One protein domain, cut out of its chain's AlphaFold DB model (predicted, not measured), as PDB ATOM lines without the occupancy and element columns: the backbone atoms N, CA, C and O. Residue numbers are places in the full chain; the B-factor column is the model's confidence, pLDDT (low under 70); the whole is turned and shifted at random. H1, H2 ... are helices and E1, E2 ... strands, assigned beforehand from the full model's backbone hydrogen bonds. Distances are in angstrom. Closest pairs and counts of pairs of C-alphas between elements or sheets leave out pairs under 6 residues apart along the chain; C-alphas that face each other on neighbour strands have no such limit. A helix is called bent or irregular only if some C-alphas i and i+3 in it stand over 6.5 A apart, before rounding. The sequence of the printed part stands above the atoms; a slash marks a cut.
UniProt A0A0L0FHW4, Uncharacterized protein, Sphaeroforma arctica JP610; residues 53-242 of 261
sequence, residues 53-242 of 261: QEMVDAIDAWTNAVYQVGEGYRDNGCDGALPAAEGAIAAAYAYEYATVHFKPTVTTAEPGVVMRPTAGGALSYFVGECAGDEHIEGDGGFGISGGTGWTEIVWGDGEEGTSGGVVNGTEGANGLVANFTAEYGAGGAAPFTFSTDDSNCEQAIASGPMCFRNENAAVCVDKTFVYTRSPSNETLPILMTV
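What this domain is: This is residues 53 to 242 of the 261 residues of an uncharacterized protein of Sphaeroforma arctica JP610 (UniProt A0A0L0FHW4). A twisted sheet, with the long bent hairpin of E4 and E5 as its main span, curls round the long helix H1. H2 folds back beside H1, and the kinked H3 folds back again beside H2, away from the sheet; short strands E1, E2, E3 and E6 extend the sheet. The printed part has 190 residues with three named helices, H1 to H3, followed along the chain by six named strands, E1 to E6; the sheet is branched, its neighbour pairs E1 and E2, E1 and E4, E3 and E4, E4 and E5, and E5 and E6 each antiparallel, and E4 has three neighbours. The class is mixed, helices and strands, with under half of the residues in named elements. The whole is compact, with a radius of gyration of the C-alphas of 16.2 A and spans of 43 by 36 by 33 A.

Where its parts are: H1, residues 53 to 76, begins at C-alpha 53 (38.499, -57.004, 22.532) and is 33.6 A long. H2, residues 78 to 92, is 20.3 A long. H3, residues 119 to 134, is irregular, with C-alphas 126 and 129 9.6 A apart and a kink of 157 degrees near residue 128. E1 is residues 152 to 155, E2 164 to 168 and E3 193 to 196. E4, residues 203 to 213, and E5, residues 218 to 228, are each 30.5 A long; E4 bends by 56 degrees at residue 208 and E5 by 52 degrees at residue 222. E6, residues 238 to 241, ends at C-alpha 241 (46.750, -46.027, 32.055).

How they stand to each other: H1 is on the sheet with residues 54 to 67; its closest C-alphas to E1 are those of Thr 63 and Ile 153, 7.0 A. H1 and H2 form a hairpin and touch, closest at the C-alphas of Gly 72 and Gly 80, 4.0 A, at a shallow tilt of 10 degrees, opposite ways. H2 only grazes the sheet with residues 89 to 92. H2 and H3, also a hairpin, touch at the C-alphas of Cys 78 and Cys 130, 5.2 A. O i to N i+4 pairs are within hydrogen-bond range in 19 of 20 for H1, 9 of 11 for H2 and 6 of 12 for H3. E1 has E2 on one side, N 167 to O 153 at 2.9 A, and E4 on the other, N 154 to O 211 at 2.9 A. E1 and E3 lie on one side of E4, with N 193 and O 207 2.8 A apart; E5 lies on the other side, N 206 to O 225 at 2.8 A. E3, E4, E5 and E6 form a meander, each strand the antiparallel neighbour of the one before, with N 240 and O 226 2.7 A apart.

The domain as a whole: The C-alphas farthest apart, those of Asp 133 and Gly 187, are 48.9 A apart. The printed part has no cut. The links H2 to H3, H3 to E1 and E2 to E3 are long. The mean pLDDT of the printed part is 71.9, and 75 residues are under 70, among them 94 to 114, 157 to 191 and 230 to 242.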
ATOM      1  N   GLN A  53      39.708 -57.784  22.782       78.19
ATOM      2  CA  GLN A  53      38.499 -57.004  22.532       78.19
ATOM      3  C   GLN A  53      38.160 -56.093  23.716       78.19
ATOM      4  O   GLN A  53      37.920 -54.914  23.505       78.19
ATOM      5  N   GLU A  54      38.236 -56.591  24.955       77.81
ATOM      6  CA  GLU A  54      38.022 -55.751  26.145       77.81
ATOM      7  C   GLU A  54      39.048 -54.610  26.242       77.81
ATOM      8  O   GLU A  54      38.708 -53.518  26.693       77.81
ATOM      9  N   MET A  55      40.296 -54.831  25.804       78.56
ATOM     10  CA  MET A  55      41.298 -53.761  25.739       78.56
ATOM     11  C   MET A  55      40.939 -52.702  24.694       78.56
ATOM     12  O   MET A  55      41.054 -51.514  24.989       78.56
ATOM     13  N   VAL A  56      40.501 -53.118  23.502       77.88
ATOM     14  CA  VAL A  56      40.044 -52.218  22.428       77.88
ATOM     15  C   VAL A  56      38.837 -51.409  22.898       77.88
ATOM     16  O   VAL A  56      38.907 -50.184  22.914       77.88
ATOM     17  N   ASP A  57      37.797 -52.068  23.407       76.06
ATOM     18  CA  ASP A  57      36.571 -51.411  23.878       76.06
ATOM     19  C   ASP A  57      36.865 -50.362  24.969       76.06
ATOM     20  O   ASP A  57      36.249 -49.297  25.016       76.06
ATOM     21  N   ALA A  58      37.839 -50.633  25.841       76.56
ATOM     22  CA  ALA A  58      38.255 -49.700  26.883       76.56
ATOM     23  C   ALA A  58      39.031 -48.483  26.340       76.56
ATOM     24  O   ALA A  58      38.828 -47.371  26.833       76.56
ATOM     25  N   ILE A  59      39.894 -48.647  25.328       78.62
ATOM     26  CA  ILE A  59      40.553 -47.498  24.672       78.62
ATOM     27  C   ILE A  59      39.516 -46.694  23.875       78.62
ATOM     28  O   ILE A  59      39.567 -45.461  23.878       78.62
ATOM     29  N   ASP A  60      38.541 -47.355  23.245       76.94
ATOM     30  CA  ASP A  60      37.447 -46.699  22.517       76.94
ATOM     31  C   ASP A  60      36.604 -45.849  23.468       76.94
ATOM     32  O   ASP A  60      36.380 -44.660  23.226       76.94
ATOM     33  N   ALA A  61      36.198 -46.424  24.602       75.75
ATOM     34  CA  ALA A  61      35.466 -45.705  25.635       75.75
ATOM     35  C   ALA A  61      36.263 -44.499  26.154       75.75
ATOM     36  O   ALA A  61      35.710 -43.404  26.285       75.75
ATOM     37  N   TRP A  62      37.565 -44.673  26.397       79.56
ATOM     38  CA  TRP A  62      38.442 -43.596  26.850       79.56
ATOM     39  C   TRP A  62      38.572 -42.473  25.810       79.56
ATOM     40  O   TRP A  62      38.378 -41.306  26.147       79.56
ATOM     41  N   THR A  63      38.851 -42.799  24.544       80.62
ATOM     42  CA  THR A  63      39.000 -41.797  23.469       80.62
ATOM     43  C   THR A  63      37.695 -41.059  23.190       80.62
ATOM     44  O   THR A  63      37.705 -39.834  23.065       80.62
ATOM     45  N   ASN A  64      36.560 -41.762  23.184       79.81
ATOM     46  CA  ASN A  64      35.248 -41.132  23.074       79.81
ATOM     47  C   ASN A  64      34.986 -40.185  24.251       79.81
ATOM     48  O   ASN A  64      34.510 -39.075  24.045       79.81
ATOM     49  N   ALA A  65      35.335 -40.570  25.477       79.50
ATOM     50  CA  ALA A  65      35.145 -39.693  26.623       79.50
ATOM     51  C   ALA A  65      36.009 -38.419  26.524       79.50
ATOM     52  O   ALA A  65      35.505 -37.327  26.779       79.50
ATOM     53  N   VAL A  66      37.261 -38.523  26.059       84.75
ATOM     54  CA  VAL A  66      38.116 -37.352  25.770       84.75
ATOM     55  C   VAL A  66      37.486 -36.433  24.723       84.75
ATOM     56  O   VAL A  66      37.504 -35.216  24.895       84.75
ATOM     57  N   TYR A  67      36.909 -37.001  23.663       86.50
ATOM     58  CA  TYR A  67      36.180 -36.238  22.649       86.50
ATOM     59  C   TYR A  67      34.974 -35.500  23.263       86.50
ATOM     60  O   TYR A  67      34.831 -34.290  23.090       86.50
ATOM     61  N   GLN A  68      34.157 -36.196  24.063       87.81
ATOM     62  CA  GLN A  68      32.963 -35.632  24.706       87.81
ATOM     63  C   GLN A  68      33.270 -34.494  25.690       87.81
ATOM     64  O   GLN A  68      32.431 -33.619  25.874       87.81
ATOM     65  N   VAL A  69      34.459 -34.459  26.304       90.81
ATOM     66  CA  VAL A  69      34.877 -33.316  27.139       90.81
ATOM     67  C   VAL A  69      34.926 -32.024  26.321       90.81
ATOM     68  O   VAL A  69      34.410 -30.998  26.765       90.81
ATOM     69  N   GLY A  70      35.524 -32.074  25.131       91.69
ATOM     70  CA  GLY A  70      35.613 -30.925  24.231       91.69
ATOM     71  C   GLY A  70      34.244 -30.488  23.713       91.69
ATOM     72  O   GLY A  70      33.927 -29.300  23.747       91.69
ATOM     73  N   GLU A  71      33.409 -31.447  23.306       89.81
ATOM     74  CA  GLU A  71      32.026 -31.175  22.885       89.81
ATOM     75  C   GLU A  71      31.212 -30.535  24.012       89.81
ATOM     76  O   GLU A  71      30.622 -29.473  23.829       89.81
ATOM     77  N   GLY A  72      31.236 -31.136  25.205       92.81
ATOM     78  CA  GLY A  72      30.520 -30.631  26.370       92.81
ATOM     79  C   GLY A  72      30.957 -29.217  26.744       92.81
ATOM     80  O   GLY A  72      30.112 -28.378  27.067       92.81
ATOM     81  N   TYR A  73      32.257 -28.921  26.635       94.88
ATOM     82  CA  TYR A  73      32.766 -27.565  26.829       94.88
ATOM     83  C   TYR A  73      32.239 -26.582  25.783       94.88
ATOM     84  O   TYR A  73      31.860 -25.462  26.122       94.88
ATOM     85  N   ARG A  74      32.189 -26.983  24.514       92.81
ATOM     86  CA  ARG A  74      31.686 -26.121  23.441       92.81
ATOM     87  C   ARG A  74      30.191 -25.839  23.583       92.81
ATOM     88  O   ARG A  74      29.758 -24.722  23.312       92.81
ATOM     89  N   ASP A  75      29.434 -26.827  24.043       92.75
ATOM     90  CA  ASP A  75      27.985 -26.721  24.188       92.75
ATOM     91  C   ASP A  75      27.583 -25.915  25.430       92.75
ATOM     92  O   ASP A  75      26.695 -25.069  25.346       92.75
ATOM     93  N   ASN A  76      28.219 -26.167  26.583       95.19
ATOM     94  CA  ASN A  76      27.794 -25.612  27.877       95.19
ATOM     95  C   ASN A  76      28.953 -25.193  28.804       95.19
ATOM     96  O   ASN A  76      28.758 -25.034  30.010       95.19
ATOM     97  N   GLY A  77      30.166 -25.005  28.284       95.19
ATOM     98  CA  GLY A  77      31.333 -24.654  29.095       95.19
ATOM     99  C   GLY A  77      31.658 -25.727  30.140       95.19
ATOM    100  O   GLY A  77      31.465 -26.923  29.918       95.19
ATOM    101  N   CYS A  78      32.138 -25.308  31.312       96.31
ATOM    102  CA  CYS A  78      32.518 -26.242  32.376       96.31
ATOM    103  C   CYS A  78      31.369 -27.168  32.815       96.31
ATOM    104  O   CYS A  78      31.625 -28.336  33.097       96.31
ATOM    105  N   ASP A  79      30.118 -26.692  32.791       95.12
ATOM    106  CA  ASP A  79      28.942 -27.487  33.173       95.12
ATOM    107  C   ASP A  79      28.714 -28.687  32.235       95.12
ATOM    108  O   ASP A  79      28.170 -29.708  32.659       95.12
ATOM    109  N   GLY A  80      29.142 -28.590  30.971       92.50
ATOM    110  CA  GLY A  80      29.105 -29.705  30.022       92.50
ATOM    111  C   GLY A  80      30.376 -30.557  30.026       92.50
ATOM    112  O   GLY A  80      30.302 -31.772  29.851       92.50
ATOM    113  N   ALA A  81      31.541 -29.945  30.253       93.88
ATOM    114  CA  ALA A  81      32.832 -30.637  30.232       93.88
ATOM    115  C   ALA A  81      33.053 -31.546  31.452       93.88
ATOM    116  O   ALA A  81      33.601 -32.644  31.319       93.88
ATOM    117  N   LEU A  82      32.631 -31.092  32.639       94.12
ATOM    118  CA  LEU A  82      32.885 -31.778  33.906       94.12
ATOM    119  C   LEU A  82      32.268 -33.185  33.960       94.12
ATOM    120  O   LEU A  82      33.027 -34.128  34.185       94.12
ATOM    121  N   PRO A  83      30.966 -33.393  33.665       90.62
ATOM    122  CA  PRO A  83      30.374 -34.730  33.729       90.62
ATOM    123  C   PRO A  83      31.018 -35.721  32.751       90.62
ATOM    124  O   PRO A  83      31.161 -36.904  33.065       90.62
ATOM    125  N   ALA A  84      31.427 -35.249  31.568       86.44
ATOM    126  CA  ALA A  84      32.119 -36.076  30.585       86.44
ATOM    127  C   ALA A  84      33.505 -36.506  31.091       86.44
ATOM    128  O   ALA A  84      33.862 -37.679  30.977       86.44
ATOM    129  N   ALA A  85      34.261 -35.586  31.696       88.44
ATOM    130  CA  ALA A  85      35.585 -35.874  32.241       88.44
ATOM    131  C   ALA A  85      35.517 -36.774  33.480       88.44
ATOM    132  O   ALA A  85      36.296 -37.718  33.592       88.44
ATOM    133  N   GLU A  86      34.571 -36.537  34.388       87.69
ATOM    134  CA  GLU A  86      34.336 -37.396  35.553       87.69
ATOM    135  C   GLU A  86      33.939 -38.812  35.130       87.69
ATOM    136  O   GLU A  86      34.491 -39.785  35.644       87.69
ATOM    137  N   GLY A  87      33.048 -38.938  34.140       75.81
ATOM    138  CA  GLY A  87      32.673 -40.224  33.555       75.81
ATOM    139  C   GLY A  87      33.860 -40.937  32.903       75.81
ATOM    140  O   GLY A  87      34.057 -42.131  33.138       75.81
ATOM    141  N   ALA A  88      34.691 -40.202  32.153       75.94
ATOM    142  CA  ALA A  88      35.943 -40.717  31.600       75.94
ATOM    143  C   ALA A  88      36.840 -41.257  32.712       75.94
ATOM    144  O   ALA A  88      37.377 -42.357  32.603       75.94
ATOM    145  N   ILE A  89      36.988 -40.486  33.792       79.19
ATOM    146  CA  ILE A  89      37.898 -40.827  34.875       79.19
ATOM    147  C   ILE A  89      37.410 -42.057  35.630       79.19
ATOM    148  O   ILE A  89      38.198 -42.969  35.864       79.19
ATOM    149  N   ALA A  90      36.122 -42.111  35.957       73.88
ATOM    150  CA  ALA A  90      35.517 -43.238  36.653       73.88
ATOM    151  C   ALA A  90      35.575 -44.534  35.828       73.88
ATOM    152  O   ALA A  90      35.844 -45.600  36.379       73.88
ATOM    153  N   ALA A  91      35.360 -44.450  34.511       66.12
ATOM    154  CA  ALA A  91      35.405 -45.613  33.626       66.12
ATOM    155  C   ALA A  91      36.838 -46.102  33.359       66.12
ATOM    156  O   ALA A  91      37.068 -47.299  33.199       66.12
ATOM    157  N   ALA A  92      37.800 -45.180  33.295       69.38
ATOM    158  CA  ALA A  92      39.155 -45.471  32.841       69.38
ATOM    159  C   ALA A  92      40.198 -45.591  33.950       69.38
ATOM    160  O   ALA A  92      41.283 -46.106  33.690       69.38
ATOM    161  N   TYR A  93      39.926 -45.080  35.148       71.56
ATOM    162  CA  TYR A  93      40.891 -45.059  36.238       71.56
ATOM    163  C   TYR A  93      40.241 -45.503  37.534       71.56
ATOM    164  O   TYR A  93      39.417 -44.817  38.133       71.56
ATOM    165  N   ALA A  94      40.708 -46.632  38.046       68.75
ATOM    166  CA  ALA A  94      40.279 -47.145  39.336       68.75
ATOM    167  C   ALA A  94      40.990 -46.460  40.512       68.75
ATOM    168  O   ALA A  94      41.596 -47.134  41.348       68.75
ATOM    169  N   TYR A  95      40.898 -45.132  40.603       69.94
ATOM    170  CA  TYR A  95      41.440 -44.357  41.729       69.94
ATOM    171  C   TYR A  95      40.909 -44.834  43.096       69.94
ATOM    172  O   TYR A  95      41.582 -44.657  44.106       69.94
ATOM    173  N   GLU A  96      39.735 -45.472  43.132       68.38
ATOM    174  CA  GLU A  96      39.151 -46.055  44.348       68.38
ATOM    175  C   GLU A  96      39.734 -47.428  44.732       68.38
ATOM    176  O   GLU A  96      39.632 -47.836  45.889       68.38
ATOM    177  N   TYR A  97      40.352 -48.146  43.786       63.50
ATOM    178  CA  TYR A  97      40.790 -49.537  43.976       63.50
ATOM    179  C   TYR A  97      42.309 -49.725  43.893       63.50
ATOM    180  O   TYR A  97      42.822 -50.732  44.386       63.50
ATOM    181  N   ALA A  98      43.046 -48.791  43.286       63.84
ATOM    182  CA  ALA A  98      44.491 -48.889  43.115       63.84
ATOM    183  C   ALA A  98      45.177 -47.516  43.083       63.84
ATOM    184  O   ALA A  98      44.583 -46.497  42.738       63.84
ATOM    185  N   THR A  99      46.479 -47.503  43.380       64.69
ATOM    186  CA  THR A  99      47.320 -46.322  43.163       64.69
ATOM    187  C   THR A  99      47.547 -46.119  41.666       64.69
ATOM    188  O   THR A  99      48.372 -46.798  41.051       64.69
ATOM    189  N   VAL A 100      46.837 -45.159  41.080       65.19
ATOM    190  CA  VAL A 100      46.967 -44.804  39.663       65.19
ATOM    191  C   VAL A 100      48.130 -43.827  39.471       65.19
ATOM    192  O   VAL A 100      48.195 -42.778  40.108       65.19
ATOM    193  N   HIS A 101      49.045 -44.155  38.558       64.19
ATOM    194  CA  HIS A 101      50.144 -43.277  38.143       64.19
ATOM    195  C   HIS A 101      49.814 -42.639  36.793       64.19
ATOM    196  O   HIS A 101      50.410 -42.962  35.764       64.19
ATOM    197  N   PHE A 102      48.823 -41.748  36.789       69.25
ATOM    198  CA  PHE A 102      48.450 -41.026  35.581       69.25
ATOM    199  C   PHE A 102      49.491 -39.948  35.271       69.25
ATOM    200  O   PHE A 102      49.619 -38.978  36.014       69.25
ATOM    201  N   LYS A 103      50.234 -40.094  34.170       67.62
ATOM    202  CA  LYS A 103      51.136 -39.048  33.670       67.62
ATOM    203  C   LYS A 103      50.440 -38.280  32.537       67.62
ATOM    204  O   LYS A 103      50.157 -38.900  31.514       67.62
ATOM    205  N   PRO A 104      50.231 -36.959  32.621       61.56
ATOM    206  CA  PRO A 104      49.673 -36.170  31.522       61.56
ATOM    207  C   PRO A 104      50.415 -36.331  30.187       61.56
ATOM    208  O   PRO A 104      51.626 -36.606  30.160       61.56
ATOM    209  N   THR A 105      49.688 -36.119  29.082       55.28
ATOM    210  CA  THR A 105      50.234 -36.079  27.707       55.28
ATOM    211  C   THR A 105      51.206 -34.919  27.524       55.28
ATOM    212  O   THR A 105      52.286 -35.090  26.968       55.28
ATOM    213  N   VAL A 106      50.850 -33.766  28.085       57.62
ATOM    214  CA  VAL A 106      51.666 -32.554  28.172       57.62
ATOM    215  C   VAL A 106      51.664 -32.142  29.639       57.62
ATOM    216  O   VAL A 106      50.606 -32.123  30.261       57.62
ATOM    217  N   THR A 107      52.832 -31.877  30.220       58.66
ATOM    218  CA  THR A 107      52.939 -31.363  31.591       58.66
ATOM    219  C   THR A 107      54.132 -30.430  31.691       58.66
ATOM    220  O   THR A 107      55.257 -30.822  31.390       58.66
ATOM    221  N   THR A 108      53.882 -29.208  32.141       57.22
ATOM    222  CA  THR A 108      54.898 -28.243  32.590       57.22
ATOM    223  C   THR A 108      55.022 -28.224  34.117       57.22
ATOM    224  O   THR A 108      55.847 -27.498  34.659       57.22
ATOM    225  N   ALA A 109      54.211 -29.037  34.804       56.44
ATOM    226  CA  ALA A 109      54.038 -29.009  36.247       56.44
ATOM    227  C   ALA A 109      55.308 -29.412  37.027       56.44
ATOM    228  O   ALA A 109      56.095 -30.253  36.577       56.44
ATOM    229  N   GLU A 110      55.477 -28.825  38.217       57.78
ATOM    230  CA  GLU A 110      56.636 -29.022  39.096       57.78
ATOM    231  C   GLU A 110      56.869 -30.503  39.495       57.78
ATOM    232  O   GLU A 110      55.937 -31.322  39.518       57.78
ATOM    233  N   PRO A 111      58.110 -30.894  39.855       53.06
ATOM    234  CA  PRO A 111      58.392 -32.226  40.387       53.06
ATOM    235  C   PRO A 111      57.491 -32.559  41.587       53.06
ATOM    236  O   PRO A 111      57.499 -31.858  42.591       53.06
ATOM    237  N   GLY A 112      56.732 -33.656  41.496       56.94
ATOM    238  CA  GLY A 112      55.782 -34.088  42.533       56.94
ATOM    239  C   GLY A 112      54.319 -34.047  42.096       56.94
ATOM    240  O   GLY A 112      53.544 -34.881  42.554       56.94
ATOM    241  N   VAL A 113      53.966 -33.182  41.142       61.41
ATOM    242  CA  VAL A 113      52.641 -33.186  40.492       61.41
ATOM    243  C   VAL A 113      52.672 -33.813  39.105       61.41
ATOM    244  O   VAL A 113      51.617 -34.110  38.576       61.41
ATOM    245  N   VAL A 114      53.846 -34.107  38.528       67.50
ATOM    246  CA  VAL A 114      54.025 -34.777  37.214       67.50
ATOM    247  C   VAL A 114      53.159 -36.034  37.038       67.50
ATOM    248  O   VAL A 114      52.716 -36.323  35.928       67.50
ATOM    249  N   MET A 115      52.909 -36.766  38.122       71.88
ATOM    250  CA  MET A 115      51.887 -37.809  38.176       71.88
ATOM    251  C   MET A 115      50.641 -37.239  38.855       71.88
ATOM    252  O   MET A 115      50.768 -36.500  39.827       71.88
ATOM    253  N   ARG A 116      49.445 -37.612  38.402       76.31
ATOM    254  CA  ARG A 116      48.177 -37.283  39.062       76.31
ATOM    255  C   ARG A 116      47.691 -38.502  39.858       76.31
ATOM    256  O   ARG A 116      47.021 -39.370  39.295       76.31
ATOM    257  N   PRO A 117      48.053 -38.620  41.149       77.44
ATOM    258  CA  PRO A 117      47.684 -39.769  41.975       77.44
ATOM    259  C   PRO A 117      46.228 -39.725  42.456       77.44
ATOM    260  O   PRO A 117      45.761 -40.694  43.048       77.44
ATOM    261  N   THR A 118      45.513 -38.621  42.218       85.56
ATOM    262  CA  THR A 118      44.110 -38.434  42.598       85.56
ATOM    263  C   THR A 118      43.225 -38.258  41.367       85.56
ATOM    264  O   THR A 118      43.675 -37.755  40.334       85.56
ATOM    265  N   ALA A 119      41.946 -38.621  41.504       84.88
ATOM    266  CA  ALA A 119      40.936 -38.366  40.481       84.88
ATOM    267  C   ALA A 119      40.815 -36.865  40.161       84.88
ATOM    268  O   ALA A 119      40.739 -36.502  38.994       84.88
ATOM    269  N   GLY A 120      40.898 -35.992  41.173       89.31
ATOM    270  CA  GLY A 120      40.898 -34.539  40.983       89.31
ATOM    271  C   GLY A 120      42.091 -34.026  40.171       89.31
ATOM    272  O   GLY A 120      41.921 -33.237  39.245       89.31
ATOM    273  N   GLY A 121      43.292 -34.572  40.388       87.75
ATOM    274  CA  GLY A 121      44.449 -34.229  39.561       87.75
ATOM    275  C   GLY A 121      44.298 -34.681  38.101       87.75
ATOM    276  O   GLY A 121      44.758 -33.992  37.190       87.75
ATOM    277  N   ALA A 122      43.651 -35.826  37.856       85.75
ATOM    278  CA  ALA A 122      43.301 -36.249  36.499       85.75
ATOM    279  C   ALA A 122      42.212 -35.355  35.888       85.75
ATOM    280  O   ALA A 122      42.288 -35.031  34.702       85.75
ATOM    281  N   LEU A 123      41.240 -34.917  36.692       90.50
ATOM    282  CA  LEU A 123      40.197 -33.984  36.277       90.50
ATOM    283  C   LEU A 123      40.813 -32.663  35.817       90.50
ATOM    284  O   LEU A 123      40.564 -32.251  34.685       90.50
ATOM    285  N   SER A 124      41.705 -32.078  36.621       91.38
ATOM    286  CA  SER A 124      42.496 -30.899  36.249       91.38
ATOM    287  C   SER A 124      43.170 -31.069  34.892       91.38
ATOM    288  O   SER A 124      43.049 -30.208  34.028       91.38
ATOM    289  N   TYR A 125      43.795 -32.216  34.631       87.44
ATOM    290  CA  TYR A 125      44.419 -32.448  33.334       87.44
ATOM    291  C   TYR A 125      43.423 -32.396  32.161       87.44
ATOM    292  O   TYR A 125      43.736 -31.810  31.123       87.44
ATOM    293  N   PHE A 126      42.237 -32.998  32.290       89.06
ATOM    294  CA  PHE A 126      41.264 -33.039  31.193       89.06
ATOM    295  C   PHE A 126      40.528 -31.714  30.989       89.06
ATOM    296  O   PHE A 126      40.301 -31.340  29.835       89.06
ATOM    297  N   VAL A 127      40.188 -31.003  32.068       94.06
ATOM    298  CA  VAL A 127      39.299 -29.824  32.014       94.06
ATOM    299  C   VAL A 127      39.932 -28.513  32.495       94.06
ATOM    300  O   VAL A 127      39.276 -27.475  32.485       94.06
ATOM    301  N   GLY A 128      41.199 -28.529  32.900       92.19
ATOM    302  CA  GLY A 128      41.949 -27.341  33.300       92.19
ATOM    303  C   GLY A 128      41.274 -26.587  34.437       92.19
ATOM    304  O   GLY A 128      40.927 -27.179  35.459       92.19
ATOM    305  N   GLU A 129      41.065 -25.283  34.252       93.56
ATOM    306  CA  GLU A 129      40.438 -24.404  35.249       93.56
ATOM    307  C   GLU A 129      39.020 -24.839  35.650       93.56
ATOM    308  O   GLU A 129      38.584 -24.556  36.766       93.56
ATOM    309  N   CYS A 130      38.300 -25.576  34.793       95.44
ATOM    310  CA  CYS A 130      36.975 -26.091  35.145       95.44
ATOM    311  C   CYS A 130      37.007 -27.048  36.346       95.44
ATOM    312  O   CYS A 130      35.969 -27.251  36.968       95.44
ATOM    313  N   ALA A 131      38.168 -27.618  36.692       94.19
ATOM    314  CA  ALA A 131      38.326 -28.480  37.863       94.19
ATOM    315  C   ALA A 131      38.211 -27.726  39.206       94.19
ATOM    316  O   ALA A 131      38.134 -28.366  40.255       94.19
ATOM    317  N   GLY A 132      38.184 -26.388  39.198       93.81
ATOM    318  CA  GLY A 132      37.988 -25.580  40.403       93.81
ATOM    319  C   GLY A 132      39.085 -25.817  41.441       93.81
ATOM    320  O   GLY A 132      40.262 -25.636  41.149       93.81
ATOM    321  N   ASP A 133      38.704 -26.240  42.647       93.00
ATOM    322  CA  ASP A 133      39.642 -26.479  43.757       93.00
ATOM    323  C   ASP A 133      40.662 -27.596  43.466       93.00
ATOM    324  O   ASP A 133      41.724 -27.638  44.086       93.00
ATOM    325  N   GLU A 134      40.362 -28.490  42.520       92.00
ATOM    326  CA  GLU A 134      41.267 -29.564  42.090       92.00
ATOM    327  C   GLU A 134      42.242 -29.110  40.988       92.00
ATOM    328  O   GLU A 134      43.086 -29.897  40.553       92.00
ATOM    329  N   HIS A 135      42.136 -27.861  40.513       91.69
ATOM    330  CA  HIS A 135      42.981 -27.330  39.447       91.69
ATOM    331  C   HIS A 135      44.460 -27.285  39.855       91.69
ATOM    332  O   HIS A 135      44.844 -26.723  40.882       91.69
ATOM    333  N   ILE A 136      45.303 -27.852  38.996       86.81
ATOM    334  CA  ILE A 136      46.757 -27.825  39.094       86.81
ATOM    335  C   ILE A 136      47.275 -26.806  38.087       86.81
ATOM    336  O   ILE A 136      47.013 -26.907  36.887       86.81
ATOM    337  N   GLU A 137      48.059 -25.851  38.581       85.31
ATOM    338  CA  GLU A 137      48.686 -24.818  37.760       85.31
ATOM    339  C   GLU A 137      49.445 -25.431  36.568       85.31
ATOM    340  O   GLU A 137      50.228 -26.376  36.711       85.31
ATOM    341  N   GLY A 138      49.182 -24.894  35.375       80.00
ATOM    342  CA  GLY A 138      49.733 -25.383  34.109       80.00
ATOM    343  C   GLY A 138      48.853 -26.395  33.366       80.00
ATOM    344  O   GLY A 138      49.131 -26.681  32.199       80.00
ATOM    345  N   ASP A 139      47.775 -26.903  33.971       86.25
ATOM    346  CA  ASP A 139      46.803 -27.731  33.251       86.25
ATOM    347  C   ASP A 139      45.831 -26.872  32.431       86.25
ATOM    348  O   ASP A 139      44.852 -26.336  32.937       86.25
ATOM    349  N   GLY A 140      46.060 -26.789  31.120       85.44
ATOM    350  CA  GLY A 140      45.188 -26.047  30.196       85.44
ATOM    351  C   GLY A 140      43.895 -26.766  29.781       85.44
ATOM    352  O   GLY A 140      43.178 -26.265  28.920       85.44
ATOM    353  N   GLY A 141      43.607 -27.951  30.333       89.00
ATOM    354  CA  GLY A 141      42.458 -28.771  29.946       89.00
ATOM    355  C   GLY A 141      42.654 -29.466  28.601       89.00
ATOM    356  O   GLY A 141      42.221 -28.993  27.552       89.00
ATOM    357  N   PHE A 142      43.293 -30.633  28.623       89.00
ATOM    358  CA  PHE A 142      43.610 -31.391  27.417       89.00
ATOM    359  C   PHE A 142      42.374 -31.794  26.610       89.00
ATOM    360  O   PHE A 142      42.419 -31.730  25.389       89.00
ATOM    361  N   GLY A 143      41.282 -32.208  27.259       88.62
ATOM    362  CA  GLY A 143      40.037 -32.562  26.565       88.62
ATOM    363  C   GLY A 143      39.326 -31.337  25.986       88.62
ATOM    364  O   GLY A 143      38.742 -31.413  24.910       88.62
ATOM    365  N   ILE A 144      39.444 -30.192  26.664       92.69
ATOM    366  CA  ILE A 144      38.918 -28.900  26.200       92.69
ATOM    367  C   ILE A 144      39.702 -28.392  24.983       92.69
ATOM    368  O   ILE A 144      39.117 -27.797  24.079       92.69
ATOM    369  N   SER A 145      41.017 -28.634  24.947       90.44
ATOM    370  CA  SER A 145      41.911 -28.299  23.832       90.44
ATOM    371  C   SER A 145      41.730 -26.854  23.345       90.44
ATOM    372  O   SER A 145      41.315 -26.593  22.218       90.44
ATOM    373  N   GLY A 146      41.950 -25.886  24.241       88.12
ATOM    374  CA  GLY A 146      41.808 -24.460  23.917       88.12
ATOM    375  C   GLY A 146      40.372 -24.002  23.626       88.12
ATOM    376  O   GLY A 146      40.177 -22.910  23.101       88.12
ATOM    377  N   GLY A 147      39.369 -24.818  23.957       88.75
ATOM    378  CA  GLY A 147      37.946 -24.509  23.808       88.75
ATOM    379  C   GLY A 147      37.317 -25.042  22.523       88.75
ATOM    380  O   GLY A 147      36.099 -24.973  22.380       88.75
ATOM    381  N   THR A 148      38.108 -25.591  21.597       87.50
ATOM    382  CA  THR A 148      37.582 -26.164  20.348       87.50
ATOM    383  C   THR A 148      37.243 -27.645  20.467       87.50
ATOM    384  O   THR A 148      36.449 -28.151  19.673       87.50
ATOM    385  N   GLY A 149      37.830 -28.339  21.446       88.94
ATOM    386  CA  GLY A 149      37.827 -29.796  21.513       88.94
ATOM    387  C   GLY A 149      38.726 -30.434  20.452       88.94
ATOM    388  O   GLY A 149      39.323 -29.753  19.609       88.94
ATOM    389  N   TRP A 150      38.853 -31.758  20.512       87.62
ATOM    390  CA  TRP A 150      39.507 -32.555  19.473       87.62
ATOM    391  C   TRP A 150      38.488 -32.925  18.399       87.62
ATOM    392  O   TRP A 150      37.410 -33.403  18.727       87.62
ATOM    393  N   THR A 151      38.822 -32.737  17.125       84.62
ATOM    394  CA  THR A 151      37.944 -33.126  16.006       84.62
ATOM    395  C   THR A 151      38.249 -34.531  15.498       84.62
ATOM    396  O   THR A 151      37.392 -35.161  14.879       84.62
ATOM    397  N   GLU A 152      39.467 -35.010  15.750       81.44
ATOM    398  CA  GLU A 152      39.950 -36.322  15.333       81.44
ATOM    399  C   GLU A 152      40.865 -36.918  16.416       81.44
ATOM    400  O   GLU A 152      41.770 -36.247  16.926       81.44
ATOM    401  N   ILE A 153      40.632 -38.190  16.755       82.31
ATOM    402  CA  ILE A 153      41.527 -39.004  17.589       82.31
ATOM    403  C   ILE A 153      41.826 -40.305  16.839       82.31
ATOM    404  O   ILE A 153      40.903 -41.034  16.473       82.31
ATOM    405  N   VAL A 154      43.106 -40.595  16.609       78.69
ATOM    406  CA  VAL A 154      43.580 -41.724  15.790       78.69
ATOM    407  C   VAL A 154      44.450 -42.650  16.627       78.69
ATOM    408  O   VAL A 154      45.351 -42.167  17.318       78.69
ATOM    409  N   TRP A 155      44.241 -43.968  16.534       79.94
ATOM    410  CA  TRP A 155      45.219 -44.934  17.045       79.94
ATOM    411  C   TRP A 155      46.201 -45.248  15.920       79.94
ATOM    412  O   TRP A 155      45.883 -45.917  14.939       79.94
ATOM    413  N   GLY A 156      47.399 -44.699  16.026       71.19
ATOM    414  CA  GLY A 156      48.372 -44.654  14.947       71.19
ATOM    415  C   GLY A 156      49.210 -43.384  15.016       71.19
ATOM    416  O   GLY A 156      48.915 -42.453  15.765       71.19
ATOM    417  N   ASP A 157      50.257 -43.348  14.200       63.69
ATOM    418  CA  ASP A 157      51.077 -42.154  13.950       63.69
ATOM    419  C   ASP A 157      50.351 -41.106  13.082       63.69
ATOM    420  O   ASP A 157      50.821 -39.978  12.917       63.69
ATOM    421  N   GLY A 158      49.170 -41.454  12.567       59.62
ATOM    422  CA  GLY A 158      48.361 -40.593  11.720       59.62
ATOM    423  C   GLY A 158      48.886 -40.490  10.288       59.62
ATOM    424  O   GLY A 158      48.536 -39.519   9.608       59.62
ATOM    425  N   GLU A 159      49.707 -41.450   9.841       56.34
ATOM    426  CA  GLU A 159      49.955 -41.700   8.421       56.34
ATOM    427  C   GLU A 159      48.778 -42.470   7.789       56.34
ATOM    428  O   GLU A 159      48.105 -43.295   8.411       56.34
ATOM    429  N   GLU A 160      48.487 -42.173   6.523       49.34
ATOM    430  CA  GLU A 160      47.397 -42.808   5.781       49.34
ATOM    431  C   GLU A 160      47.724 -44.304   5.566       49.34
ATOM    432  O   GLU A 160      48.649 -44.646   4.831       49.34
ATOM    433  N   GLY A 161      46.985 -45.204   6.231       48.94
ATOM    434  CA  GLY A 161      47.148 -46.665   6.115       48.94
ATOM    435  C   GLY A 161      47.766 -47.387   7.324       48.94
ATOM    436  O   GLY A 161      47.861 -48.616   7.296       48.94
ATOM    437  N   THR A 162      48.152 -46.670   8.385       49.31
ATOM    438  CA  THR A 162      48.593 -47.234   9.685       49.31
ATOM    439  C   THR A 162      47.540 -47.078  10.790       49.31
ATOM    440  O   THR A 162      47.708 -47.617  11.885       49.31
ATOM    441  N   SER A 163      46.449 -46.356  10.516       49.84
ATOM    442  CA  SER A 163      45.397 -46.052  11.481       49.84
ATOM    443  C   SER A 163      44.505 -47.264  11.761       49.84
ATOM    444  O   SER A 163      43.751 -47.738  10.914       49.84
ATOM    445  N   GLY A 164      44.559 -47.752  12.993       52.16
ATOM    446  CA  GLY A 164      43.462 -48.506  13.591       52.16
ATOM    447  C   GLY A 164      42.524 -47.494  14.232       52.16
ATOM    448  O   GLY A 164      43.010 -46.572  14.862       52.16
ATOM    449  N   GLY A 165      41.211 -47.615  14.037       57.06
ATOM    450  CA  GLY A 165      40.197 -46.813  14.739       57.06
ATOM    451  C   GLY A 165      40.372 -45.284  14.669       57.06
ATOM    452  O   GLY A 165      41.205 -44.689  15.349       57.06
ATOM    453  N   VAL A 166      39.511 -44.611  13.906       56.28
ATOM    454  CA  VAL A 166      39.414 -43.144  13.934       56.28
ATOM    455  C   VAL A 166      38.131 -42.733  14.651       56.28
ATOM    456  O   VAL A 166      37.038 -43.124  14.237       56.28
ATOM    457  N   VAL A 167      38.257 -41.914  15.696       58.84
ATOM    458  CA  VAL A 167      37.128 -41.192  16.293       58.84
ATOM    459  C   VAL A 167      36.977 -39.873  15.545       58.84
ATOM    460  O   VAL A 167      37.763 -38.951  15.753       58.84
ATOM    461  N   ASN A 168      35.970 -39.798  14.670       57.38
ATOM    462  CA  ASN A 168      35.617 -38.585  13.935       57.38
ATOM    463  C   ASN A 168      34.327 -37.968  14.474       57.38
ATOM    464  O   ASN A 168      33.292 -38.637  14.565       57.38
ATOM    465  N   GLY A 169      34.368 -36.661  14.723       51.09
ATOM    466  CA  GLY A 169      33.182 -35.857  14.982       51.09
ATOM    467  C   GLY A 169      32.346 -35.653  13.722       51.09
ATOM    468  O   GLY A 169      32.627 -34.755  12.937       51.09
ATOM    469  N   THR A 170      31.314 -36.466  13.490       44.91
ATOM    470  CA  THR A 170      30.312 -36.190  12.437       44.91
ATOM    471  C   THR A 170      28.946 -35.948  13.057       44.91
ATOM    472  O   THR A 170      28.287 -36.904  13.445       44.91
ATOM    473  N   GLU A 171      28.520 -34.682  13.163       38.12
ATOM    474  CA  GLU A 171      27.223 -34.279  13.739       38.12
ATOM    475  C   GLU A 171      26.074 -35.201  13.282       38.12
ATOM    476  O   GLU A 171      25.677 -35.225  12.115       38.12
ATOM    477  N   GLY A 172      25.535 -35.974  14.227       35.91
ATOM    478  CA  GLY A 172      24.378 -36.842  14.039       35.91
ATOM    479  C   GLY A 172      23.238 -36.414  14.958       35.91
ATOM    480  O   GLY A 172      23.450 -36.124  16.132       35.91
ATOM    481  N   ALA A 173      22.014 -36.404  14.430       30.98
ATOM    482  CA  ALA A 173      20.829 -35.755  15.000       30.98
ATOM    483  C   ALA A 173      20.315 -36.257  16.375       30.98
ATOM    484  O   ALA A 173      19.244 -35.822  16.779       30.98
ATOM    485  N   ASN A 174      21.018 -37.143  17.097       29.03
ATOM    486  CA  ASN A 174      20.580 -37.691  18.397       29.03
ATOM    487  C   ASN A 174      21.730 -37.942  19.404       29.03
ATOM    488  O   ASN A 174      21.607 -38.817  20.260       29.03
ATOM    489  N   GLY A 175      22.837 -37.202  19.320       36.03
ATOM    490  CA  GLY A 175      24.049 -37.524  20.079       36.03
ATOM    491  C   GLY A 175      24.895 -38.529  19.302       36.03
ATOM    492  O   GLY A 175      24.415 -39.564  18.841       36.03
ATOM    493  N   LEU A 176      26.139 -38.137  19.062       37.50
ATOM    494  CA  LEU A 176      27.066 -38.761  18.129       37.50
ATOM    495  C   LEU A 176      27.269 -40.263  18.379       37.50
ATOM    496  O   LEU A 176      27.654 -40.687  19.464       37.50
ATOM    497  N   VAL A 177      27.090 -41.047  17.315       31.91
ATOM    498  CA  VAL A 177      27.708 -42.366  17.169       31.91
ATOM    499  C   VAL A 177      29.112 -42.099  16.638       31.91
ATOM    500  O   VAL A 177      29.252 -41.689  15.487       31.91
ATOM    501  N   ALA A 178      30.147 -42.294  17.456       37.62
ATOM    502  CA  ALA A 178      31.508 -42.386  16.939       37.62
ATOM    503  C   ALA A 178      31.527 -43.534  15.918       37.62
ATOM    504  O   ALA A 178      31.293 -44.694  16.258       37.62
ATOM    505  N   ASN A 179      31.682 -43.199  14.639       32.75
ATOM    506  CA  ASN A 179      31.617 -44.173  13.560       32.75
ATOM    507  C   ASN A 179      32.987 -44.855  13.459       32.75
ATOM    508  O   ASN A 179      33.830 -44.483  12.644       32.75
ATOM    509  N   PHE A 180      33.234 -45.809  14.356       43.41
ATOM    510  CA  PHE A 180      34.485 -46.557  14.414       43.41
ATOM    511  C   PHE A 180      34.601 -47.480  13.197       43.41
ATOM    512  O   PHE A 180      33.899 -48.484  13.075       43.41
ATOM    513  N   THR A 181      35.513 -47.156  12.285       39.94
ATOM    514  CA  THR A 181      35.933 -48.069  11.215       39.94
ATOM    515  C   THR A 181      37.103 -48.906  11.727       39.94
ATOM    516  O   THR A 181      38.268 -48.653  11.442       39.94
ATOM    517  N   ALA A 182      36.801 -49.890  12.571       41.69
ATOM    518  CA  ALA A 182      37.789 -50.854  13.032       41.69
ATOM    519  C   ALA A 182      38.113 -51.847  11.900       41.69
ATOM    520  O   ALA A 182      37.542 -52.935  11.840       41.69
ATOM    521  N   GLU A 183      39.023 -51.500  10.986       41.72
ATOM    522  CA  GLU A 183      39.659 -52.501  10.119       41.72
ATOM    523  C   GLU A 183      40.890 -53.068  10.843       41.72
ATOM    524  O   GLU A 183      42.041 -52.739  10.565       41.72
ATOM    525  N   TYR A 184      40.637 -53.921  11.840       45.59
ATOM    526  CA  TYR A 184      41.687 -54.730  12.455       45.59
ATOM    527  C   TYR A 184      42.148 -55.801  11.453       45.59
ATOM    528  O   TYR A 184      41.646 -56.922  11.431       45.59
ATOM    529  N   GLY A 185      43.133 -55.442  10.629       42.72
ATOM    530  CA  GLY A 185      43.964 -56.378   9.875       42.72
ATOM    531  C   GLY A 185      43.544 -56.642   8.428       42.72
ATOM    532  O   GLY A 185      42.800 -57.575   8.142       42.72
ATOM    533  N   ALA A 186      44.194 -55.934   7.501       30.56
ATOM    534  CA  ALA A 186      44.437 -56.405   6.136       30.56
ATOM    535  C   ALA A 186      45.762 -55.840   5.569       30.56
ATOM    536  O   ALA A 186      45.789 -55.223   4.511       30.56
ATOM    537  N   GLY A 187      46.888 -56.058   6.267       32.75
ATOM    538  CA  GLY A 187      48.232 -55.933   5.670       32.75
ATOM    539  C   GLY A 187      49.167 -54.838   6.203       32.75
ATOM    540  O   GLY A 187      50.313 -54.794   5.763       32.75
ATOM    541  N   GLY A 188      48.736 -54.010   7.161       40.69
ATOM    542  CA  GLY A 188      49.594 -53.096   7.932       40.69
ATOM    543  C   GLY A 188      49.837 -53.612   9.356       40.69
ATOM    544  O   GLY A 188      49.048 -54.409   9.867       40.69
ATOM    545  N   ALA A 189      50.935 -53.206  10.001       46.62
ATOM    546  CA  ALA A 189      51.137 -53.479  11.425       46.62
ATOM    547  C   ALA A 189      49.998 -52.828  12.227       46.62
ATOM    548  O   ALA A 189      49.664 -51.675  11.971       46.62
ATOM    549  N   ALA A 190      49.391 -53.553  13.174       57.22
ATOM    550  CA  ALA A 190      48.417 -52.945  14.077       57.22
ATOM    551  C   ALA A 190      49.101 -51.781  14.822       57.22
ATOM    552  O   ALA A 190      50.208 -51.979  15.331       57.22
ATOM    553  N   PRO A 191      48.481 -50.591  14.901       66.88
ATOM    554  CA  PRO A 191      49.103 -49.426  15.532       66.88
ATOM    555  C   PRO A 191      49.395 -49.678  17.013       66.88
ATOM    556  O   PRO A 191      50.364 -49.164  17.552       66.88
ATOM    557  N   PHE A 192      48.588 -50.514  17.667       74.00
ATOM    558  CA  PHE A 192      48.806 -50.945  19.039       74.00
ATOM    559  C   PHE A 192      49.316 -52.382  19.089       74.00
ATOM    560  O   PHE A 192      48.763 -53.290  18.465       74.00
ATOM    561  N   THR A 193      50.350 -52.590  19.897       76.81
ATOM    562  CA  THR A 193      50.780 -53.908  20.361       76.81
ATOM    563  C   THR A 193      49.977 -54.276  21.601       76.81
ATOM    564  O   THR A 193      49.962 -53.516  22.566       76.81
ATOM    565  N   PHE A 194      49.351 -55.452  21.589       79.31
ATOM    566  CA  PHE A 194      48.607 -56.001  22.721       79.31
ATOM    567  C   PHE A 194      49.388 -57.165  23.332       79.31
ATOM    568  O   PHE A 194      49.772 -58.100  22.631       79.31
ATOM    569  N   SER A 195      49.625 -57.104  24.637       79.62
ATOM    570  CA  SER A 195      50.318 -58.127  25.411       79.62
ATOM    571  C   SER A 195      49.378 -58.685  26.471       79.62
ATOM    572  O   SER A 195      49.115 -58.035  27.483       79.62
ATOM    573  N   THR A 196      48.903 -59.906  26.238       73.06
ATOM    574  CA  THR A 196      48.187 -60.741  27.209       73.06
ATOM    575  C   THR A 196      49.117 -61.893  27.586       73.06
ATOM    576  O   THR A 196      49.402 -62.743  26.746       73.06
ATOM    577  N   ASP A 197      49.672 -61.897  28.797       65.81
ATOM    578  CA  ASP A 197      50.524 -63.000  29.265       65.81
ATOM    579  C   ASP A 197      49.639 -64.121  29.823       65.81
ATOM    580  O   ASP A 197      48.877 -63.881  30.754       65.81
ATOM    581  N   ASP A 198      49.753 -65.347  29.306       59.28
ATOM    582  CA  ASP A 198      48.986 -66.506  29.792       59.28
ATOM    583  C   ASP A 198      49.226 -66.796  31.288       59.28
ATOM    584  O   ASP A 198      48.374 -67.375  31.958       59.28
ATOM    585  N   SER A 199      50.381 -66.394  31.831       66.06
ATOM    586  CA  SER A 199      50.737 -66.603  33.240       66.06
ATOM    587  C   SER A 199      50.239 -65.503  34.187       66.06
ATOM    588  O   SER A 199      50.210 -65.728  35.395       66.06
ATOM    589  N   ASN A 200      49.817 -64.348  33.655       67.62
ATOM    590  CA  ASN A 200      49.272 -63.207  34.405       67.62
ATOM    591  C   ASN A 200      48.134 -62.527  33.628       67.62
ATOM    592  O   ASN A 200      48.069 -61.306  33.565       67.62
ATOM    593  N   CYS A 201      47.234 -63.306  33.023       72.06
ATOM    594  CA  CYS A 201      46.269 -62.795  32.042       72.06
ATOM    595  C   CYS A 201      45.198 -61.853  32.629       72.06
ATOM    596  O   CYS A 201      44.436 -61.237  31.886       72.06
ATOM    597  N   GLU A 202      45.135 -61.724  33.957       73.75
ATOM    598  CA  GLU A 202      44.355 -60.699  34.664       73.75
ATOM    599  C   GLU A 202      44.980 -59.306  34.550       73.75
ATOM    600  O   GLU A 202      44.321 -58.329  34.897       73.75
ATOM    601  N   GLN A 203      46.234 -59.224  34.093       77.12
ATOM    602  CA  GLN A 203      46.940 -58.003  33.747       77.12
ATOM    603  C   GLN A 203      47.321 -58.030  32.269       77.12
ATOM    604  O   GLN A 203      47.959 -58.962  31.782       77.12
ATOM    605  N   ALA A 204      46.948 -56.983  31.548       81.81
ATOM    606  CA  ALA A 204      47.264 -56.856  30.134       81.81
ATOM    607  C   ALA A 204      47.828 -55.473  29.836       81.81
ATOM    608  O   ALA A 204      47.651 -54.536  30.618       81.81
ATOM    609  N   ILE A 205      48.531 -55.346  28.715       80.81
ATOM    610  CA  ILE A 205      49.124 -54.081  28.281       80.81
ATOM    611  C   ILE A 205      48.805 -53.860  26.808       80.81
ATOM    612  O   ILE A 205      49.003 -54.761  25.994       80.81
ATOM    613  N   ALA A 206      48.363 -52.658  26.457       81.44
ATOM    614  CA  ALA A 206      48.257 -52.200  25.080       81.44
ATOM    615  C   ALA A 206      49.115 -50.946  24.893       81.44
ATOM    616  O   ALA A 206      48.949 -49.976  25.631       81.44
ATOM    617  N   SER A 207      50.012 -50.943  23.908       79.12
ATOM    618  CA  SER A 207      50.901 -49.806  23.647       79.12
ATOM    619  C   SER A 207      50.982 -49.458  22.169       79.12
ATOM    620  O   SER A 207      51.156 -50.352  21.344       79.12
ATOM    621  N   GLY A 208      50.921 -48.172  21.837       78.12
ATOM    622  CA  GLY A 208      51.007 -47.682  20.463       78.12
ATOM    623  C   GLY A 208      50.891 -46.158  20.363       78.12
ATOM    624  O   GLY A 208      50.505 -45.509  21.342       78.12
ATOM    625  N   PRO A 209      51.227 -45.566  19.206       78.19
ATOM    626  CA  PRO A 209      51.044 -44.143  18.962       78.19
ATOM    627  C   PRO A 209      49.559 -43.770  18.950       78.19
ATOM    628  O   PRO A 209      48.708 -44.517  18.473       78.19
ATOM    629  N   MET A 210      49.247 -42.589  19.467       80.25
ATOM    630  CA  MET A 210      47.920 -41.994  19.434       80.25
ATOM    631  C   MET A 210      48.033 -40.508  19.131       80.25
ATOM    632  O   MET A 210      48.794 -39.790  19.787       80.25
ATOM    633  N   CYS A 211      47.244 -40.053  18.168       81.06
ATOM    634  CA  CYS A 211      47.223 -38.669  17.723       81.06
ATOM    635  C   CYS A 211      45.875 -38.017  18.019       81.06
ATOM    636  O   CYS A 211      44.829 -38.594  17.751       81.06
ATOM    637  N   PHE A 212      45.923 -36.786  18.515       83.62
ATOM    638  CA  PHE A 212      44.781 -35.915  18.768       83.62
ATOM    639  C   PHE A 212      44.928 -34.683  17.893       83.62
ATOM    640  O   PHE A 212      46.007 -34.083  17.863       83.62
ATOM    641  N   ARG A 213      43.884 -34.321  17.152       85.12
ATOM    642  CA  ARG A 213      43.944 -33.225  16.182       85.12
ATOM    643  C   ARG A 213      42.699 -32.359  16.247       85.12
ATOM    644  O   ARG A 213      41.592 -32.840  16.491       85.12
ATOM    645  N   ASN A 214      42.906 -31.070  16.036       83.81
ATOM    646  CA  ASN A 214      41.878 -30.099  15.699       83.81
ATOM    647  C   ASN A 214      42.464 -29.057  14.737       83.81
ATOM    648  O   ASN A 214      43.606 -29.172  14.295       83.81
ATOM    649  N   GLU A 215      41.679 -28.041  14.395       82.81
ATOM    650  CA  GLU A 215      42.097 -26.974  13.478       82.81
ATOM    651  C   GLU A 215      43.309 -26.156  13.969       82.81
ATOM    652  O   GLU A 215      43.994 -25.539  13.156       82.81
ATOM    653  N   ASN A 216      43.594 -26.171  15.276       83.19
ATOM    654  CA  ASN A 216      44.606 -25.332  15.919       83.19
ATOM    655  C   ASN A 216      45.835 -26.115  16.406       83.19
ATOM    656  O   ASN A 216      46.886 -25.518  16.642       83.19
ATOM    657  N   ALA A 217      45.722 -27.431  16.589       82.94
ATOM    658  CA  ALA A 217      46.736 -28.248  17.238       82.94
ATOM    659  C   ALA A 217      46.715 -29.706  16.766       82.94
ATOM    660  O   ALA A 217      45.667 -30.291  16.491       82.94
ATOM    661  N   ALA A 218      47.898 -30.319  16.771       83.69
ATOM    662  CA  ALA A 218      48.079 -31.755  16.629       83.69
ATOM    663  C   ALA A 218      49.057 -32.248  17.701       83.69
ATOM    664  O   ALA A 218      50.153 -31.705  17.850       83.69
ATOM    665  N   VAL A 219      48.663 -33.276  18.448       80.69
ATOM    666  CA  VAL A 219      49.479 -33.891  19.500       80.69
ATOM    667  C   VAL A 219      49.508 -35.392  19.272       80.69
ATOM    668  O   VAL A 219      48.485 -36.054  19.407       80.69
ATOM    669  N   CYS A 220      50.681 -35.930  18.956       79.12
ATOM    670  CA  CYS A 220      50.907 -37.366  18.822       79.12
ATOM    671  C   CYS A 220      51.853 -37.848  19.918       79.12
ATOM    672  O   CYS A 220      52.902 -37.235  20.149       79.12
ATOM    673  N   VAL A 221      51.479 -38.935  20.587       75.88
ATOM    674  CA  VAL A 221      52.256 -39.542  21.671       75.88
ATOM    675  C   VAL A 221      52.146 -41.055  21.656       75.88
ATOM    676  O   VAL A 221      51.114 -41.602  21.282       75.88
ATOM    677  N   ASP A 222      53.170 -41.727  22.168       76.38
ATOM    678  CA  ASP A 222      53.072 -43.145  22.488       76.38
ATOM    679  C   ASP A 222      52.254 -43.328  23.772       76.38
ATOM    680  O   ASP A 222      52.573 -42.805  24.849       76.38
ATOM    681  N   LYS A 223      51.146 -44.059  23.660       78.44
ATOM    682  CA  LYS A 223      50.281 -44.421  24.780       78.44
ATOM    683  C   LYS A 223      50.544 -45.850  25.201       78.44
ATOM    684  O   LYS A 223      50.710 -46.727  24.368       78.44
ATOM    685  N   THR A 224      50.509 -46.063  26.512       78.06
ATOM    686  CA  THR A 224      50.492 -47.386  27.129       78.06
ATOM    687  C   THR A 224      49.312 -47.448  28.088       78.06
ATOM    688  O   THR A 224      49.220 -46.680  29.050       78.06
ATOM    689  N   PHE A 225      48.402 -48.366  27.809       79.19
ATOM    690  CA  PHE A 225      47.269 -48.733  28.638       79.19
ATOM    691  C   PHE A 225      47.637 -50.022  29.364       79.19
ATOM    692  O   PHE A 225      47.996 -51.005  28.724       79.19
ATOM    693  N   VAL A 226      47.597 -50.015  30.693       80.00
ATOM    694  CA  VAL A 226      47.698 -51.241  31.489       80.00
ATOM    695  C   VAL A 226      46.309 -51.549  32.004       80.00
ATOM    696  O   VAL A 226      45.560 -50.649  32.357       80.00
ATOM    697  N   TYR A 227      45.947 -52.816  32.034       78.88
ATOM    698  CA  TYR A 227      44.640 -53.269  32.469       78.88
ATOM    699  C   TYR A 227      44.831 -54.231  33.625       78.88
ATOM    700  O   TYR A 227      45.780 -55.009  33.622       78.88
ATOM    701  N   THR A 228      43.925 -54.192  34.589       77.19
ATOM    702  CA  THR A 228      43.769 -55.224  35.611       77.19
ATOM    703  C   THR A 228      42.302 -55.626  35.689       77.19
ATOM    704  O   THR A 228      41.411 -54.823  35.418       77.19
ATOM    705  N   ARG A 229      41.993 -56.858  36.083       75.31
ATOM    706  CA  ARG A 229      40.594 -57.235  36.331       75.31
ATOM    707  C   ARG A 229      40.019 -56.447  37.515       75.31
ATOM    708  O   ARG A 229      40.713 -56.208  38.503       75.31
ATOM    709  N   SER A 230      38.745 -56.057  37.419       65.19
ATOM    710  CA  SER A 230      38.031 -55.455  38.547       65.19
ATOM    711  C   SER A 230      37.769 -56.487  39.647       65.19
ATOM    712  O   SER A 230      37.246 -57.561  39.339       65.19
ATOM    713  N   PRO A 231      38.036 -56.183  40.933       58.09
ATOM    714  CA  PRO A 231      37.675 -57.070  42.035       58.09
ATOM    715  C   PRO A 231      36.157 -57.125  42.299       58.09
ATOM    716  O   PRO A 231      35.712 -57.984  43.060       58.09
ATOM    717  N   SER A 232      35.348 -56.237  41.699       55.34
ATOM    718  CA  SER A 232      33.900 -56.113  41.952       55.34
ATOM    719  C   SER A 232      32.984 -56.809  40.931       55.34
ATOM    720  O   SER A 232      31.766 -56.707  41.064       55.34
ATOM    721  N   ASN A 233      33.523 -57.580  39.974       48.94
ATOM    722  CA  ASN A 233      32.741 -58.335  38.973       48.94
ATOM    723  C   ASN A 233      31.980 -57.453  37.947       48.94
ATOM    724  O   ASN A 233      30.986 -57.889  37.363       48.94
ATOM    725  N   GLU A 234      32.441 -56.216  37.738       53.41
ATOM    726  CA  GLU A 234      32.019 -55.323  36.646       53.41
ATOM    727  C   GLU A 234      32.479 -55.875  35.278       53.41
ATOM    728  O   GLU A 234      33.522 -56.522  35.177       53.41
ATOM    729  N   THR A 235      31.706 -55.629  34.213       52.12
ATOM    730  CA  THR A 235      31.891 -56.239  32.877       52.12
ATOM    731  C   THR A 235      33.086 -55.726  32.071       52.12
ATOM    732  O   THR A 235      33.388 -56.311  31.036       52.12
ATOM    733  N   LEU A 236      33.764 -54.662  32.510       52.59
ATOM    734  CA  LEU A 236      34.948 -54.118  31.839       52.59
ATOM    735  C   LEU A 236      36.169 -54.193  32.772       52.59
ATOM    736  O   LEU A 236      36.031 -53.963  33.978       52.59
ATOM    737  N   PRO A 237      37.366 -54.542  32.261       55.62
ATOM    738  CA  PRO A 237      38.582 -54.538  33.066       55.62
ATOM    739  C   PRO A 237      38.864 -53.128  33.595       55.62
ATOM    740  O   PRO A 237      38.657 -52.136  32.899       55.62
ATOM    741  N   ILE A 238      39.375 -53.047  34.824       58.00
ATOM    742  CA  ILE A 238      39.909 -51.802  35.363       58.00
ATOM    743  C   ILE A 238      41.087 -51.389  34.493       58.00
ATOM    744  O   ILE A 238      42.083 -52.103  34.371       58.00
ATOM    745  N   LEU A 239      40.993 -50.197  33.932       58.62
ATOM    746  CA  LEU A 239      42.095 -49.585  33.231       58.62
ATOM    747  C   LEU A 239      42.989 -48.840  34.247       58.62
ATOM    748  O   LEU A 239      42.551 -48.113  35.137       58.62
ATOM    749  N   MET A 240      44.285 -49.099  34.160       58.38
ATOM    750  CA  MET A 240      45.361 -48.335  34.769       58.38
ATOM    751  C   MET A 240      46.186 -47.758  33.620       58.38
ATOM    752  O   MET A 240      47.144 -48.374  33.163       58.38
ATOM    753  N   THR A 241      45.853 -46.586  33.082       52.28
ATOM    754  CA  THR A 241      46.750 -46.027  32.055       52.28
ATOM    755  C   THR A 241      48.062 -45.599  32.720       52.28
ATOM    756  O   THR A 241      48.054 -44.730  33.595       52.28
ATOM    757  N   VAL A 242      49.189 -46.164  32.290       50.81
ATOM    758  CA  VAL A 242      50.531 -45.662  32.615       50.81
ATOM    759  C   VAL A 242      51.109 -45.047  31.355       50.81
ATOM    760  O   VAL A 242      51.742 -45.695  30.531       50.81
TER     761      VAL A 242